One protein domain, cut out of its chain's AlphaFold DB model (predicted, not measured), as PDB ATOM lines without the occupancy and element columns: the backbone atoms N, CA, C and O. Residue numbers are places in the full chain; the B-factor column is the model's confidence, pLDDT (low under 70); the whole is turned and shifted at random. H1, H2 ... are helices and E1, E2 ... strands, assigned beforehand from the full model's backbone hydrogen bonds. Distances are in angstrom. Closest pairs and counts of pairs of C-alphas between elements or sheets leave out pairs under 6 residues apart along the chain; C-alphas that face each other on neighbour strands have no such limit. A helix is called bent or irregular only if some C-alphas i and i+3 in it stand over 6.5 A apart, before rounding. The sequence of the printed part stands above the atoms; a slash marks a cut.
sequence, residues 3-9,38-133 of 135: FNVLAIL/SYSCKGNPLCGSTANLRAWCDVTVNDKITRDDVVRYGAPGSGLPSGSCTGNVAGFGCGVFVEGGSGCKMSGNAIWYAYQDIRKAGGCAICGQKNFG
ATOM      1  N   PHE A   3      29.371 -26.967  49.375       73.00
ATOM      2  CA  PHE A   3      28.743 -28.203  48.922       73.00
ATOM      3  C   PHE A   3      29.387 -29.382  49.634       73.00
ATOM      4  O   PHE A   3      30.609 -29.508  49.627       73.00
ATOM      5  N   ASN A   4      28.575 -30.260  50.208       73.75
ATOM      6  CA  ASN A   4      29.034 -31.393  50.991       73.75
ATOM      7  C   ASN A   4      28.581 -32.709  50.374       73.75
ATOM      8  O   ASN A   4      27.425 -32.876  49.990       73.75
ATOM      9  N   VAL A   5      29.498 -33.667  50.359       69.94
ATOM     10  CA  VAL A   5      29.256 -35.074  50.060       69.94
ATOM     11  C   VAL A   5      29.610 -35.845  51.320       69.94
ATOM     12  O   VAL A   5      30.769 -35.853  51.736       69.94
ATOM     13  N   LEU A   6      28.620 -36.476  51.946       74.31
ATOM     14  CA  LEU A   6      28.760 -37.115  53.253       74.31
ATOM     15  C   LEU A   6      28.336 -38.582  53.195       74.31
ATOM     16  O   LEU A   6      27.328 -38.929  52.579       74.31
ATOM     17  N   ALA A   7      29.074 -39.440  53.899       60.22
ATOM     18  CA  ALA A   7      28.590 -40.769  54.252       60.22
ATOM     19  C   ALA A   7      27.563 -40.647  55.380       60.22
ATOM     20  O   ALA A   7      27.866 -40.111  56.451       60.22
ATOM     21  N   ILE A   8      26.368 -41.168  55.135       67.25
ATOM     22  CA  ILE A   8      25.284 -41.243  56.109       67.25
ATOM     23  C   ILE A   8      25.364 -42.613  56.787       67.25
ATOM     24  O   ILE A   8      25.452 -43.635  56.105       67.25
ATOM     25  N   LEU A   9      25.351 -42.630  58.121       54.94
ATOM     26  CA  LEU A   9      25.115 -43.827  58.925       54.94
ATOM     27  C   LEU A   9      23.700 -43.806  59.467       54.94
ATOM     28  O   LEU A   9      23.291 -42.836  60.104       54.94
ATOM     29  N   SER A  38      38.239 -24.065  47.799       62.38
ATOM     30  CA  SER A  38      38.973 -24.936  48.726       62.38
ATOM     31  C   SER A  38      38.224 -26.262  48.881       62.38
ATOM     32  O   SER A  38      37.073 -26.279  49.325       62.38
ATOM     33  N   TYR A  39      38.875 -27.371  48.540       64.56
ATOM     34  CA  TYR A  39      38.347 -28.717  48.757       64.56
ATOM     35  C   TYR A  39      38.860 -29.253  50.087       64.56
ATOM     36  O   TYR A  39      40.047 -29.159  50.392       64.56
ATOM     37  N   SER A  40      37.973 -29.846  50.874       65.44
ATOM     38  CA  SER A  40      38.343 -30.541  52.097       65.44
ATOM     39  C   SER A  40      37.885 -31.983  51.999       65.44
ATOM     40  O   SER A  40      36.689 -32.258  51.921       65.44
ATOM     41  N   CYS A  41      38.820 -32.930  52.065       65.12
ATOM     42  CA  CYS A  41      38.479 -34.347  52.204       65.12
ATOM     43  C   CYS A  41      38.023 -34.707  53.627       65.12
ATOM     44  O   CYS A  41      37.951 -35.893  53.950       65.12
ATOM     45  N   LYS A  42      37.705 -33.719  54.487       60.50
ATOM     46  CA  LYS A  42      36.980 -33.940  55.748       60.50
ATOM     47  C   LYS A  42      35.546 -34.397  55.446       60.50
ATOM     48  O   LYS A  42      34.583 -33.672  55.656       60.50
ATOM     49  N   GLY A  43      35.410 -35.609  54.928       57.31
ATOM     50  CA  GLY A  43      34.191 -36.389  55.058       57.31
ATOM     51  C   GLY A  43      34.147 -37.079  56.423       57.31
ATOM     52  O   GLY A  43      35.137 -37.125  57.154       57.31
ATOM     53  N   ASN A  44      32.993 -37.655  56.751       60.72
ATOM     54  CA  ASN A  44      32.854 -38.616  57.847       60.72
ATOM     55  C   ASN A  44      33.931 -39.730  57.708       60.72
ATOM     56  O   ASN A  44      34.160 -40.177  56.581       60.72
ATOM     57  N   PRO A  45      34.585 -40.211  58.791       60.09
ATOM     58  CA  PRO A  45      35.621 -41.265  58.752       60.09
ATOM     59  C   PRO A  45      35.248 -42.537  57.969       60.09
ATOM     60  O   PRO A  45      36.111 -43.305  57.554       60.09
ATOM     61  N   LEU A  46      33.965 -42.761  57.717       62.44
ATOM     62  CA  LEU A  46      33.446 -43.893  56.948       62.44
ATOM     63  C   LEU A  46      33.591 -43.747  55.439       62.44
ATOM     64  O   LEU A  46      33.345 -44.696  54.694       62.44
ATOM     65  N   CYS A  47      33.989 -42.568  54.981       64.50
ATOM     66  CA  CYS A  47      34.130 -42.258  53.570       64.50
ATOM     67  C   CYS A  47      35.225 -43.057  52.853       64.50
ATOM     68  O   CYS A  47      35.242 -43.070  51.626       64.50
ATOM     69  N   GLY A  48      36.093 -43.754  53.595       63.47
ATOM     70  CA  GLY A  48      37.050 -44.728  53.056       63.47
ATOM     71  C   GLY A  48      36.738 -46.194  53.382       63.47
ATOM     72  O   GLY A  48      37.367 -47.077  52.809       63.47
ATOM     73  N   SER A  49      35.780 -46.467  54.273       64.25
ATOM     74  CA  SER A  49      35.596 -47.799  54.878       64.25
ATOM     75  C   SER A  49      34.269 -48.465  54.507       64.25
ATOM     76  O   SER A  49      34.096 -49.663  54.719       64.25
ATOM     77  N   THR A  50      33.320 -47.706  53.952       66.62
ATOM     78  CA  THR A  50      31.992 -48.217  53.600       66.62
ATOM     79  C   THR A  50      31.976 -48.758  52.173       66.62
ATOM     80  O   THR A  50      32.054 -48.003  51.198       66.62
ATOM     81  N   ALA A  51      31.816 -50.076  52.041       71.81
ATOM     82  CA  ALA A  51      31.576 -50.718  50.753       71.81
ATOM     83  C   ALA A  51      30.347 -50.096  50.059       71.81
ATOM     84  O   ALA A  51      29.340 -49.813  50.703       71.81
ATOM     85  N   ASN A  52      30.425 -49.899  48.740       80.50
ATOM     86  CA  ASN A  52      29.372 -49.316  47.890       80.50
ATOM     87  C   ASN A  52      29.047 -47.830  48.105       80.50
ATOM     88  O   ASN A  52      28.228 -47.289  47.362       80.50
ATOM     89  N   LEU A  53      29.718 -47.131  49.027       80.38
ATOM     90  CA  LEU A  53      29.443 -45.714  49.282       80.38
ATOM     91  C   LEU A  53      29.543 -44.857  48.016       80.38
ATOM     92  O   LEU A  53      28.688 -44.014  47.756       80.38
ATOM     93  N   ARG A  54      30.553 -45.123  47.185       82.56
ATOM     94  CA  ARG A  54      30.736 -44.408  45.921       82.56
ATOM     95  C   ARG A  54      29.609 -44.656  44.929       82.56
ATOM     96  O   ARG A  54      29.164 -43.709  44.292       82.56
ATOM     97  N   ALA A  55      29.131 -45.893  44.832       85.38
ATOM     98  CA  ALA A  55      28.002 -46.224  43.971       85.38
ATOM     99  C   ALA A  55      26.738 -45.476  44.421       85.38
ATOM    100  O   ALA A  55      26.014 -44.938  43.590       85.38
ATOM    101  N   TRP A  56      26.510 -45.347  45.731       87.81
ATOM    102  CA  TRP A  56      25.399 -44.546  46.248       87.81
ATOM    103  C   TRP A  56      25.554 -43.050  45.976       87.81
ATOM    104  O   TRP A  56      24.569 -42.400  45.629       87.81
ATOM    105  N   CYS A  57      26.762 -42.489  46.083       86.06
ATOM    106  CA  CYS A  57      26.993 -41.098  45.690       86.06
ATOM    107  C   CYS A  57      26.724 -40.899  44.193       86.06
ATOM    108  O   CYS A  57      26.057 -39.941  43.814       86.06
ATOM    109  N   ASP A  58      27.171 -41.834  43.353       88.06
ATOM    110  CA  ASP A  58      26.955 -41.777  41.907       88.06
ATOM    111  C   ASP A  58      25.467 -41.824  41.555       88.06
ATOM    112  O   ASP A  58      25.008 -40.982  40.787       88.06
ATOM    113  N   VAL A  59      24.696 -42.729  42.162       89.81
ATOM    114  CA  VAL A  59      23.232 -42.774  41.997       89.81
ATOM    115  C   VAL A  59      22.589 -41.481  42.496       89.81
ATOM    116  O   VAL A  59      21.706 -40.928  41.850       89.81
ATOM    117  N   THR A  60      23.046 -40.938  43.622       88.38
ATOM    118  CA  THR A  60      22.471 -39.701  44.163       88.38
ATOM    119  C   THR A  60      22.653 -38.533  43.195       88.38
ATOM    120  O   THR A  60      21.687 -37.854  42.862       88.38
ATOM    121  N   VAL A  61      23.873 -38.312  42.708       89.00
ATOM    122  CA  VAL A  61      24.184 -37.156  41.858       89.00
ATOM    123  C   VAL A  61      23.631 -37.327  40.437       89.00
ATOM    124  O   VAL A  61      23.249 -36.336  39.821       89.00
ATOM    125  N   ASN A  62      23.567 -38.551  39.903       89.50
ATOM    126  CA  ASN A  62      23.083 -38.773  38.536       89.50
ATOM    127  C   ASN A  62      21.568 -39.013  38.451       89.50
ATOM    128  O   ASN A  62      20.963 -38.570  37.478       89.50
ATOM    129  N   ASP A  63      20.955 -39.634  39.466       89.38
ATOM    130  CA  ASP A  63      19.564 -40.107  39.383       89.38
ATOM    131  C   ASP A  63      18.618 -39.414  40.376       89.38
ATOM    132  O   ASP A  63      17.402 -39.415  40.174       89.38
ATOM    133  N   LYS A  64      19.134 -38.845  41.477       89.12
ATOM    134  CA  LYS A  64      18.310 -38.172  42.505       89.12
ATOM    135  C   LYS A  64      18.389 -36.652  42.465       89.12
ATOM    136  O   LYS A  64      17.498 -35.983  42.988       89.12
ATOM    137  N   ILE A  65      19.439 -36.114  41.860       90.75
ATOM    138  CA  ILE A  65      19.587 -34.690  41.586       90.75
ATOM    139  C   ILE A  65      19.154 -34.437  40.147       90.75
ATOM    140  O   ILE A  65      19.654 -35.069  39.219       90.75
ATOM    141  N   THR A  66      18.224 -33.506  39.937       91.88
ATOM    142  CA  THR A  66      17.815 -33.152  38.579       91.88
ATOM    143  C   THR A  66      18.910 -32.337  37.911       91.88
ATOM    144  O   THR A  66      19.220 -31.230  38.344       91.88
ATOM    145  N   ARG A  67      19.491 -32.892  36.851       89.25
ATOM    146  CA  ARG A  67      20.628 -32.319  36.135       89.25
ATOM    147  C   ARG A  67      20.222 -31.262  35.114       89.25
ATOM    148  O   ARG A  67      20.067 -31.555  33.933       89.25
ATOM    149  N   ASP A  68      20.085 -30.030  35.578       89.62
ATOM    150  CA  ASP A  68      19.940 -28.856  34.723       89.62
ATOM    151  C   ASP A  68      20.592 -27.615  35.346       89.62
ATOM    152  O   ASP A  68      21.174 -27.672  36.433       89.62
ATOM    153  N   ASP A  69      20.519 -26.499  34.620       91.19
ATOM    154  CA  ASP A  69      21.046 -25.199  35.041       91.19
ATOM    155  C   ASP A  69      20.023 -24.370  35.835       91.19
ATOM    156  O   ASP A  69      20.302 -23.233  36.219       91.19
ATOM    157  N   VAL A  70      18.848 -24.934  36.140       92.12
ATOM    158  CA  VAL A  70      17.841 -24.265  36.965       92.12
ATOM    159  C   VAL A  70      18.257 -24.358  38.428       92.12
ATOM    160  O   VAL A  70      18.578 -25.428  38.944       92.12
ATOM    161  N   VAL A  71      18.223 -23.227  39.131       90.38
ATOM    162  CA  VAL A  71      18.495 -23.177  40.571       90.38
ATOM    163  C   VAL A  71      17.371 -23.892  41.321       90.38
ATOM    164  O   VAL A  71      16.270 -23.363  41.464       90.38
ATOM    165  N   ARG A  72      17.652 -25.113  41.785       89.50
ATOM    166  CA  ARG A  72      16.682 -25.981  42.476       89.50
ATOM    167  C   ARG A  72      17.108 -26.409  43.861       89.50
ATOM    168  O   ARG A  72      16.271 -26.907  44.603       89.50
ATOM    169  N   TYR A  73      18.373 -26.207  44.203       89.19
ATOM    170  CA  TYR A  73      18.920 -26.632  45.474       89.19
ATOM    171  C   TYR A  73      19.470 -25.440  46.232       89.19
ATOM    172  O   TYR A  73      19.940 -24.478  45.629       89.19
ATOM    173  N   GLY A  74      19.427 -25.485  47.552       87.69
ATOM    174  CA  GLY A  74      19.984 -24.414  48.357       87.69
ATOM    175  C   GLY A  74      20.098 -24.768  49.818       87.69
ATOM    176  O   GLY A  74      19.511 -25.736  50.290       87.69
ATOM    177  N   ALA A  75      20.874 -23.973  50.538       86.88
ATOM    178  CA  ALA A  75      21.126 -24.204  51.946       86.88
ATOM    179  C   ALA A  75      19.826 -24.182  52.771       86.88
ATOM    180  O   ALA A  75      18.813 -23.607  52.340       86.88
ATOM    181  N   PRO A  76      19.827 -24.782  53.974       83.69
ATOM    182  CA  PRO A  76      18.710 -24.661  54.900       83.69
ATOM    183  C   PRO A  76      18.253 -23.201  55.060       83.69
ATOM    184  O   PRO A  76      19.061 -22.292  55.233       83.69
ATOM    185  N   GLY A  77      16.942 -22.966  54.956       83.19
ATOM    186  CA  GLY A  77      16.359 -21.618  55.014       83.19
ATOM    187  C   GLY A  77      16.317 -20.861  53.678       83.19
ATOM    188  O   GLY A  77      15.769 -19.766  53.632       83.19
ATOM    189  N   SER A  78      16.822 -21.437  52.580       85.50
ATOM    190  CA  SER A  78      16.777 -20.832  51.235       85.50
ATOM    191  C   SER A  78      15.426 -20.953  50.510       85.50
ATOM    192  O   SER A  78      15.233 -20.349  49.447       85.50
ATOM    193  N   GLY A  79      14.507 -21.757  51.060       88.62
ATOM    194  CA  GLY A  79      13.230 -22.122  50.438       88.62
ATOM    195  C   GLY A  79      13.328 -23.234  49.385       88.62
ATOM    196  O   GLY A  79      12.317 -23.589  48.789       88.62
ATOM    197  N   LEU A  80      14.524 -23.784  49.157       88.75
ATOM    198  CA  LEU A  80      14.786 -24.883  48.230       88.75
ATOM    199  C   LEU A  80      15.253 -26.135  48.991       88.75
ATOM    200  O   LEU A  80      15.784 -26.010  50.098       88.75
ATOM    201  N   PRO A  81      15.078 -27.344  48.426       89.25
ATOM    202  CA  PRO A  81      15.673 -28.551  48.993       89.25
ATOM    203  C   PRO A  81      17.201 -28.434  49.044       89.25
ATOM    204  O   PRO A  81      17.830 -27.943  48.110       89.25
ATOM    205  N   SER A  82      17.827 -28.933  50.109       86.62
ATOM    206  CA  SER A  82      19.288 -28.881  50.244       86.62
ATOM    207  C   SER A  82      20.017 -29.910  49.399       86.62
ATOM    208  O   SER A  82      21.195 -29.733  49.126       86.62
ATOM    209  N   GLY A  83      19.346 -30.956  48.931       88.00
ATOM    210  CA  GLY A  83      19.965 -31.975  48.099       88.00
ATOM    211  C   GLY A  83      19.219 -33.293  48.175       88.00
ATOM    212  O   GLY A  83      17.993 -33.306  48.278       88.00
ATOM    213  N   SER A  84      19.950 -34.402  48.092       88.50
ATOM    214  CA  SER A  84      19.364 -35.742  48.099       88.50
ATOM    215  C   SER A  84      20.329 -36.787  48.654       88.50
ATOM    216  O   SER A  84      21.506 -36.504  48.883       88.50
ATOM    217  N   CYS A  85      19.836 -38.003  48.879       88.25
ATOM    218  CA  CYS A  85      20.639 -39.121  49.358       88.25
ATOM    219  C   CYS A  85      20.195 -40.462  48.760       88.25
ATOM    220  O   CYS A  85      19.048 -40.637  48.347       88.25
ATOM    221  N   THR A  86      21.121 -41.418  48.738       88.19
ATOM    222  CA  THR A  86      20.883 -42.821  48.381       88.19
ATOM    223  C   THR A  86      21.582 -43.708  49.398       88.19
ATOM    224  O   THR A  86      22.728 -43.448  49.757       88.19
ATOM    225  N   GLY A  87      20.925 -44.774  49.845       85.12
ATOM    226  CA  GLY A  87      21.497 -45.714  50.803       85.12
ATOM    227  C   GLY A  87      20.763 -47.048  50.838       85.12
ATOM    228  O   GLY A  87      19.829 -47.279  50.069       85.12
ATOM    229  N   ASN A  88      21.209 -47.934  51.721       81.62
ATOM    230  CA  ASN A  88      20.581 -49.222  51.988       81.62
ATOM    231  C   ASN A  88      19.509 -49.129  53.091       81.62
ATOM    232  O   ASN A  88      19.350 -48.112  53.764       81.62
ATOM    233  N   VAL A  89      18.795 -50.237  53.311       75.38
ATOM    234  CA  VAL A  89      17.733 -50.354  54.331       75.38
ATOM    235  C   VAL A  89      18.235 -50.227  55.774       75.38
ATOM    236  O   VAL A  89      17.444 -49.961  56.670       75.38
ATOM    237  N   ALA A  90      19.541 -50.380  56.002       71.69
ATOM    238  CA  ALA A  90      20.179 -50.152  57.297       71.69
ATOM    239  C   ALA A  90      20.566 -48.671  57.505       71.69
ATOM    240  O   ALA A  90      21.233 -48.338  58.480       71.69
ATOM    241  N   GLY A  91      20.179 -47.785  56.578       68.00
ATOM    242  CA  GLY A  91      20.420 -46.342  56.616       68.00
ATOM    243  C   GLY A  91      21.866 -45.931  56.323       68.00
ATOM    244  O   GLY A  91      22.231 -44.778  56.536       68.00
ATOM    245  N   PHE A  92      22.691 -46.848  55.815       78.75
ATOM    246  CA  PHE A  92      24.026 -46.528  55.316       78.75
ATOM    247  C   PHE A  92      23.906 -45.997  53.896       78.75
ATOM    248  O   PHE A  92      23.295 -46.647  53.048       78.75
ATOM    249  N   GLY A  93      24.487 -44.839  53.615       85.38
ATOM    250  CA  GLY A  93      24.299 -44.192  52.326       85.38
ATOM    251  C   GLY A  93      25.274 -43.070  52.039       85.38
ATOM    252  O   GLY A  93      26.174 -42.776  52.823       85.38
ATOM    253  N   CYS A  94      25.060 -42.425  50.902       86.06
ATOM    254  CA  CYS A  94      25.690 -41.172  50.536       86.06
ATOM    255  C   CYS A  94      24.634 -40.078  50.407       86.06
ATOM    256  O   CYS A  94      23.598 -40.285  49.773       86.06
ATOM    257  N   GLY A  95      24.910 -38.921  50.997       87.12
ATOM    258  CA  GLY A  95      24.121 -37.709  50.835       87.12
ATOM    259  C   GLY A  95      24.939 -36.604  50.191       87.12
ATOM    260  O   GLY A  95      26.127 -36.455  50.482       87.12
ATOM    261  N   VAL A  96      24.291 -35.829  49.329       86.19
ATOM    262  CA  VAL A  96      24.860 -34.625  48.722       86.19
ATOM    263  C   VAL A  96      23.996 -33.437  49.102       86.19
ATOM    264  O   VAL A  96      22.786 -33.467  48.876       86.19
ATOM    265  N   PHE A  97      24.606 -32.416  49.699       87.94
ATOM    266  CA  PHE A  97      23.884 -31.293  50.285       87.94
ATOM    267  C   PHE A  97      24.570 -29.957  50.014       87.94
ATOM    268  O   PHE A  97      25.791 -29.826  50.055       87.94
ATOM    269  N   VAL A  98      23.746 -28.948  49.771       85.62
ATOM    270  CA  VAL A  98      24.109 -27.539  49.745       85.62
ATOM    271  C   VAL A  98      23.981 -26.993  51.157       85.62
ATOM    272  O   VAL A  98      22.926 -27.111  51.776       85.62
ATOM    273  N   GLU A  99      25.041 -26.372  51.656       82.75
ATOM    274  CA  GLU A  99      25.094 -25.757  52.977       82.75
ATOM    275  C   GLU A  99      25.690 -24.343  52.895       82.75
ATOM    276  O   GLU A  99      26.328 -23.948  51.912       82.75
ATOM    277  N   GLY A 100      25.450 -23.544  53.932       81.50
ATOM    278  CA  GLY A 100      25.839 -22.136  53.993       81.50
ATOM    279  C   GLY A 100      24.691 -21.250  54.466       81.50
ATOM    280  O   GLY A 100      23.748 -21.726  55.098       81.50
ATOM    281  N   GLY A 101      24.773 -19.956  54.159       79.25
ATOM    282  CA  GLY A 101      23.700 -19.003  54.446       79.25
ATOM    283  C   GLY A 101      22.449 -19.254  53.598       79.25
ATOM    284  O   GLY A 101      22.512 -19.871  52.539       79.25
ATOM    285  N   SER A 102      21.302 -18.717  54.017       80.12
ATOM    286  CA  SER A 102      20.012 -18.883  53.318       80.12
ATOM    287  C   SER A 102      19.998 -18.352  51.873       80.12
ATOM    288  O   SER A 102      19.152 -18.755  51.075       80.12
ATOM    289  N   GLY A 103      20.941 -17.479  51.503       81.81
ATOM    290  CA  GLY A 103      21.141 -17.022  50.123       81.81
ATOM    291  C   GLY A 103      21.838 -18.042  49.215       81.81
ATOM    292  O   GLY A 103      21.751 -17.931  47.995       81.81
ATOM    293  N   CYS A 104      22.496 -19.056  49.781       84.25
ATOM    294  CA  CYS A 104      23.279 -20.026  49.025       84.25
ATOM    295  C   CYS A 104      22.365 -20.986  48.264       84.25
ATOM    296  O   CYS A 104      21.660 -21.803  48.863       84.25
ATOM    297  N   LYS A 105      22.396 -20.911  46.934       88.75
ATOM    298  CA  LYS A 105      21.593 -21.748  46.041       88.75
ATOM    299  C   LYS A 105      22.432 -22.216  44.857       88.75
ATOM    300  O   LYS A 105      23.355 -21.527  44.440       88.75
ATOM    301  N   MET A 106      22.110 -23.382  44.308       88.06
ATOM    302  CA  MET A 106      22.779 -23.924  43.130       88.06
ATOM    303  C   MET A 106      21.855 -24.752  42.238       88.06
ATOM    304  O   MET A 106      20.796 -25.238  42.648       88.06
ATOM    305  N   SER A 107      22.284 -24.897  40.988       91.81
ATOM    306  CA  SER A 107      21.671 -25.794  40.018       91.81
ATOM    307  C   SER A 107      22.151 -27.233  40.202       91.81
ATOM    308  O   SER A 107      23.189 -27.490  40.820       91.81
ATOM    309  N   GLY A 108      21.409 -28.196  39.654       88.25
ATOM    310  CA  GLY A 108      21.824 -29.599  39.712       88.25
ATOM    311  C   GLY A 108      23.093 -29.879  38.903       88.25
ATOM    312  O   GLY A 108      23.910 -30.708  39.305       88.25
ATOM    313  N   ASN A 109      23.327 -29.143  37.812       91.69
ATOM    314  CA  ASN A 109      24.600 -29.201  37.096       91.69
ATOM    315  C   ASN A 109      25.767 -28.702  37.959       91.69
ATOM    316  O   ASN A 109      26.815 -29.345  37.976       91.69
ATOM    317  N   ALA A 110      25.586 -27.622  38.726       88.44
ATOM    318  CA  ALA A 110      26.610 -27.136  39.651       88.44
ATOM    319  C   ALA A 110      26.930 -28.164  40.754       88.44
ATOM    320  O   ALA A 110      28.107 -28.395  41.031       88.44
ATOM    321  N   ILE A 111      25.915 -28.847  41.306       88.12
ATOM    322  CA  ILE A 111      26.099 -29.994  42.219       88.12
ATOM    323  C   ILE A 111      26.957 -31.078  41.561       88.12
ATOM    324  O   ILE A 111      27.909 -31.578  42.166       88.12
ATOM    325  N   TRP A 112      26.640 -31.444  40.316       89.81
ATOM    326  CA  TRP A 112      27.379 -32.487  39.613       89.81
ATOM    327  C   TRP A 112      28.841 -32.095  39.388       89.81
ATOM    328  O   TRP A 112      29.729 -32.888  39.689       89.81
ATOM    329  N   TYR A 113      29.121 -30.873  38.930       86.88
ATOM    330  CA  TYR A 113      30.501 -30.406  38.771       86.88
ATOM    331  C   TYR A 113      31.253 -30.380  40.107       86.88
ATOM    332  O   TYR A 113      32.376 -30.873  40.179       86.88
ATOM    333  N   ALA A 114      30.615 -29.912  41.184       84.12
ATOM    334  CA  ALA A 114      31.200 -29.914  42.522       84.12
ATOM    335  C   ALA A 114      31.591 -31.329  42.983       84.12
ATOM    336  O   ALA A 114      32.689 -31.538  43.497       84.12
ATOM    337  N   TYR A 115      30.718 -32.312  42.745       84.81
ATOM    338  CA  TYR A 115      30.990 -33.718  43.031       84.81
ATOM    339  C   TYR A 115      32.170 -34.266  42.217       84.81
ATOM    340  O   TYR A 115      33.046 -34.950  42.755       84.81
ATOM    341  N   GLN A 116      32.230 -33.946  40.923       84.50
ATOM    342  CA  GLN A 116      33.327 -34.383  40.061       84.50
ATOM    343  C   GLN A 116      34.660 -33.756  40.476       84.50
ATOM    344  O   GLN A 116      35.676 -34.451  40.449       84.50
ATOM    345  N   ASP A 117      34.656 -32.499  40.913       80.06
ATOM    346  CA  ASP A 117      35.855 -31.830  41.405       80.06
ATOM    347  C   ASP A 117      36.350 -32.435  42.723       80.06
ATOM    348  O   ASP A 117      37.544 -32.694  42.856       80.06
ATOM    349  N   ILE A 118      35.455 -32.753  43.669       76.50
ATOM    350  CA  ILE A 118      35.824 -33.447  44.919       76.50
ATOM    351  C   ILE A 118      36.528 -34.778  44.612       76.50
ATOM    352  O   ILE A 118      37.546 -35.100  45.226       76.50
ATOM    353  N   ARG A 119      36.028 -35.525  43.621       75.44
ATOM    354  CA  ARG A 119      36.609 -36.810  43.198       75.44
ATOM    355  C   ARG A 119      37.925 -36.674  42.440       75.44
ATOM    356  O   ARG A 119      38.786 -37.538  42.569       75.44
ATOM    357  N   LYS A 120      38.036 -35.679  41.554       72.06
ATOM    358  CA  LYS A 120      39.142 -35.575  40.588       72.06
ATOM    359  C   LYS A 120      40.232 -34.609  41.034       72.06
ATOM    360  O   LYS A 120      41.401 -34.963  40.970       72.06
ATOM    361  N   ALA A 121      39.849 -33.406  41.451       60.00
ATOM    362  CA  ALA A 121      40.771 -32.337  41.818       60.00
ATOM    363  C   ALA A 121      41.176 -32.417  43.296       60.00
ATOM    364  O   ALA A 121      42.338 -32.204  43.624       60.00
ATOM    365  N   GLY A 122      40.240 -32.781  44.179       55.16
ATOM    366  CA  GLY A 122      40.498 -32.898  45.618       55.16
ATOM    367  C   GLY A 122      41.244 -34.170  46.036       55.16
ATOM    368  O   GLY A 122      41.690 -34.260  47.174       55.16
ATOM    369  N   GLY A 123      41.351 -35.176  45.157       59.53
ATOM    370  CA  GLY A 123      41.919 -36.487  45.500       59.53
ATOM    371  C   GLY A 123      41.130 -37.243  46.580       59.53
ATOM    372  O   GLY A 123      41.608 -38.247  47.108       59.53
ATOM    373  N   CYS A 124      39.925 -36.777  46.924       66.00
ATOM    374  CA  CYS A 124      39.112 -37.395  47.953       66.00
ATOM    375  C   CYS A 124      38.478 -38.673  47.392       66.00
ATOM    376  O   CYS A 124      37.832 -38.650  46.345       66.00
ATOM    377  N   ALA A 125      38.645 -39.800  48.092       65.12
ATOM    378  CA  ALA A 125      38.227 -41.105  47.581       65.12
ATOM    379  C   ALA A 125      36.728 -41.165  47.227       65.12
ATOM    380  O   ALA A 125      36.364 -41.751  46.203       65.12
ATOM    381  N   ILE A 126      35.861 -40.585  48.073       68.31
ATOM    382  CA  ILE A 126      34.396 -40.651  47.911       68.31
ATOM    383  C   ILE A 126      33.679 -39.405  48.460       68.31
ATOM    384  O   ILE A 126      32.851 -38.823  47.765       68.31
ATOM    385  N   CYS A 127      33.992 -38.980  49.685       74.19
ATOM    386  CA  CYS A 127      33.357 -37.827  50.327       74.19
ATOM    387  C   CYS A 127      34.270 -36.617  50.387       74.19
ATOM    388  O   CYS A 127      35.491 -36.747  50.362       74.19
ATOM    389  N   GLY A 128      33.669 -35.459  50.605       75.69
ATOM    390  CA  GLY A 128      34.394 -34.232  50.850       75.69
ATOM    391  C   GLY A 128      33.462 -33.041  50.815       75.69
ATOM    392  O   GLY A 128      32.256 -33.162  50.602       75.69
ATOM    393  N   GLN A 129      34.057 -31.883  51.003       79.88
ATOM    394  CA  GLN A 129      33.398 -30.600  50.930       79.88
ATOM    395  C   GLN A 129      34.092 -29.760  49.864       79.88
ATOM    396  O   GLN A 129      35.323 -29.731  49.796       79.88
ATOM    397  N   LYS A 130      33.306 -29.075  49.038       77.44
ATOM    398  CA  LYS A 130      33.778 -28.034  48.131       77.44
ATOM    399  C   LYS A 130      33.273 -26.690  48.628       77.44
ATOM    400  O   LYS A 130      32.063 -26.472  48.713       77.44
ATOM    401  N   ASN A 131      34.197 -25.785  48.909       76.75
ATOM    402  CA  ASN A 131      33.858 -24.449  49.351       76.75
ATOM    403  C   ASN A 131      33.824 -23.495  48.169       76.75
ATOM    404  O   ASN A 131      34.853 -23.248  47.560       76.75
ATOM    405  N   PHE A 132      32.658 -22.927  47.897       69.06
ATOM    406  CA  PHE A 132      32.496 -21.787  47.013       69.06
ATOM    407  C   PHE A 132      32.567 -20.532  47.892       69.06
ATOM    408  O   PHE A 132      31.787 -20.398  48.844       69.06
ATOM    409  N   GLY A 133      33.540 -19.652  47.650       57.34
ATOM    410  CA  GLY A 133      33.663 -18.392  48.401       57.34
ATOM    411  C   GLY A 133      32.319 -17.653  48.525       57.34
ATOM    412  O   GLY A 133      31.443 -17.821  47.678       57.34
TER     413      GLY A 133
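This is residues 3 to 9 and 38 to 133 of the 135 residues of an uncharacterized protein of Pseudogymnoascus sp. 05NY08 (UniProt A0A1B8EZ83). A twisted sheet of five strands forms a wall, with two helices, H2 and H3, side by side over one face and running opposite ways, and no named helix over the other face. A small two-strand sheet, E3 and E6, sits at one end of the wall, and the short helix H1 is near the other end, beside the strands. The printed part has 103 residues with three named helices and seven named strands, in the order E1 E2 H1 H2 E3 E4 E5 E6 H3 E7. The large sheet runs E2 E7 E1 E5 E4, all antiparallel, and the class is mixed, helices and strands. The whole is compact, with a radius of gyration of the C-alphas of 12.6 A, and rounded, spanning 34 by 30 by 22 A.

Begin with E5, residues 93 to 99, an inner strand of the large sheet. On one side of it find E1, residues 3 to 8, antiparallel at 152 degrees, where N 6 and O 95 are 2.9 A apart, within hydrogen-bond range. On the other side is the edge strand E4, residues 83 to 87, which forms a hairpin with E5; look at N 94 and O 86, 2.8 A apart. The other neighbour of E1 is E7, residues 128 to 132, antiparallel to it at 162 degrees, with N 3 and O 130 at 2.8 A, within hydrogen-bond range. The other edge strand is E2, residues 38 to 40, antiparallel to E7, with N 129 and O 40 at 2.8 A. Two layers, helices on one face of a sheet, are made by H2, residues 53 to 64, and H3, residues 108 to 120. H2 has a height over the sheet of 7.3 A and is over E4 and, only just, E5, with 3 C-alphas falling on E5; on the local plane it runs slantwise to the strands, at 47 degrees to E4. Its closest C-alphas to E5 are those of Cys 57 and Cys 94, 5.0 A apart. H3 has a height of 8.8 A and is over E7, E5 and, only just, E1, with 3 C-alphas falling on E1; on the local plane it runs across the strands, at 64 degrees to E5. H2 and H3 touch through residues 61 to 62 and 111 to 115 alone, the closest C-alphas being those of Val 61 and Trp 112, 6.1 A apart, at a shallow tilt of 21 degrees, opposite ways. H1, residues 45 to 48, is on the same face but over none of the strands, and is only just irregular, with C-alphas 45 and 48 6.8 A apart. In E3, residues 71 to 74, and E6, residues 105 to 107, look for N 106 and O 73, 2.8 A apart; E3 comes closest to E5 at the C-alphas of Gly 74 and Val 98, 5.4 A. In H2 and H3 every O i to N i+4 pair is within hydrogen-bond range; H1 is too short for one, and its 1 O i to N i+3 pair is not within range.

Find C-alpha 93 at (24.299, -44.192, 52.326); from there E5 runs 18.5 A to C-alpha 99. E1 begins at C-alpha 3, (28.743, -28.203, 48.922), and is 15.3 A long. H3 is 18.3 A long and H2 15.1 A. E7 ends at C-alpha 132, (32.496, -21.787, 47.013).

The C-alphas farthest apart, those of Val 89 and Gly 133, are 36.2 A apart. Residues 10 to 37 are not printed, and C-alphas 9 and 38 are 25.6 A apart across this cut, in the link from E1 to E2. Of the links that are printed whole, none is long. The mean pLDDT of the printed part is 79.1; look for values under 70 at residues 38 to 50 and 121 to 126, among others.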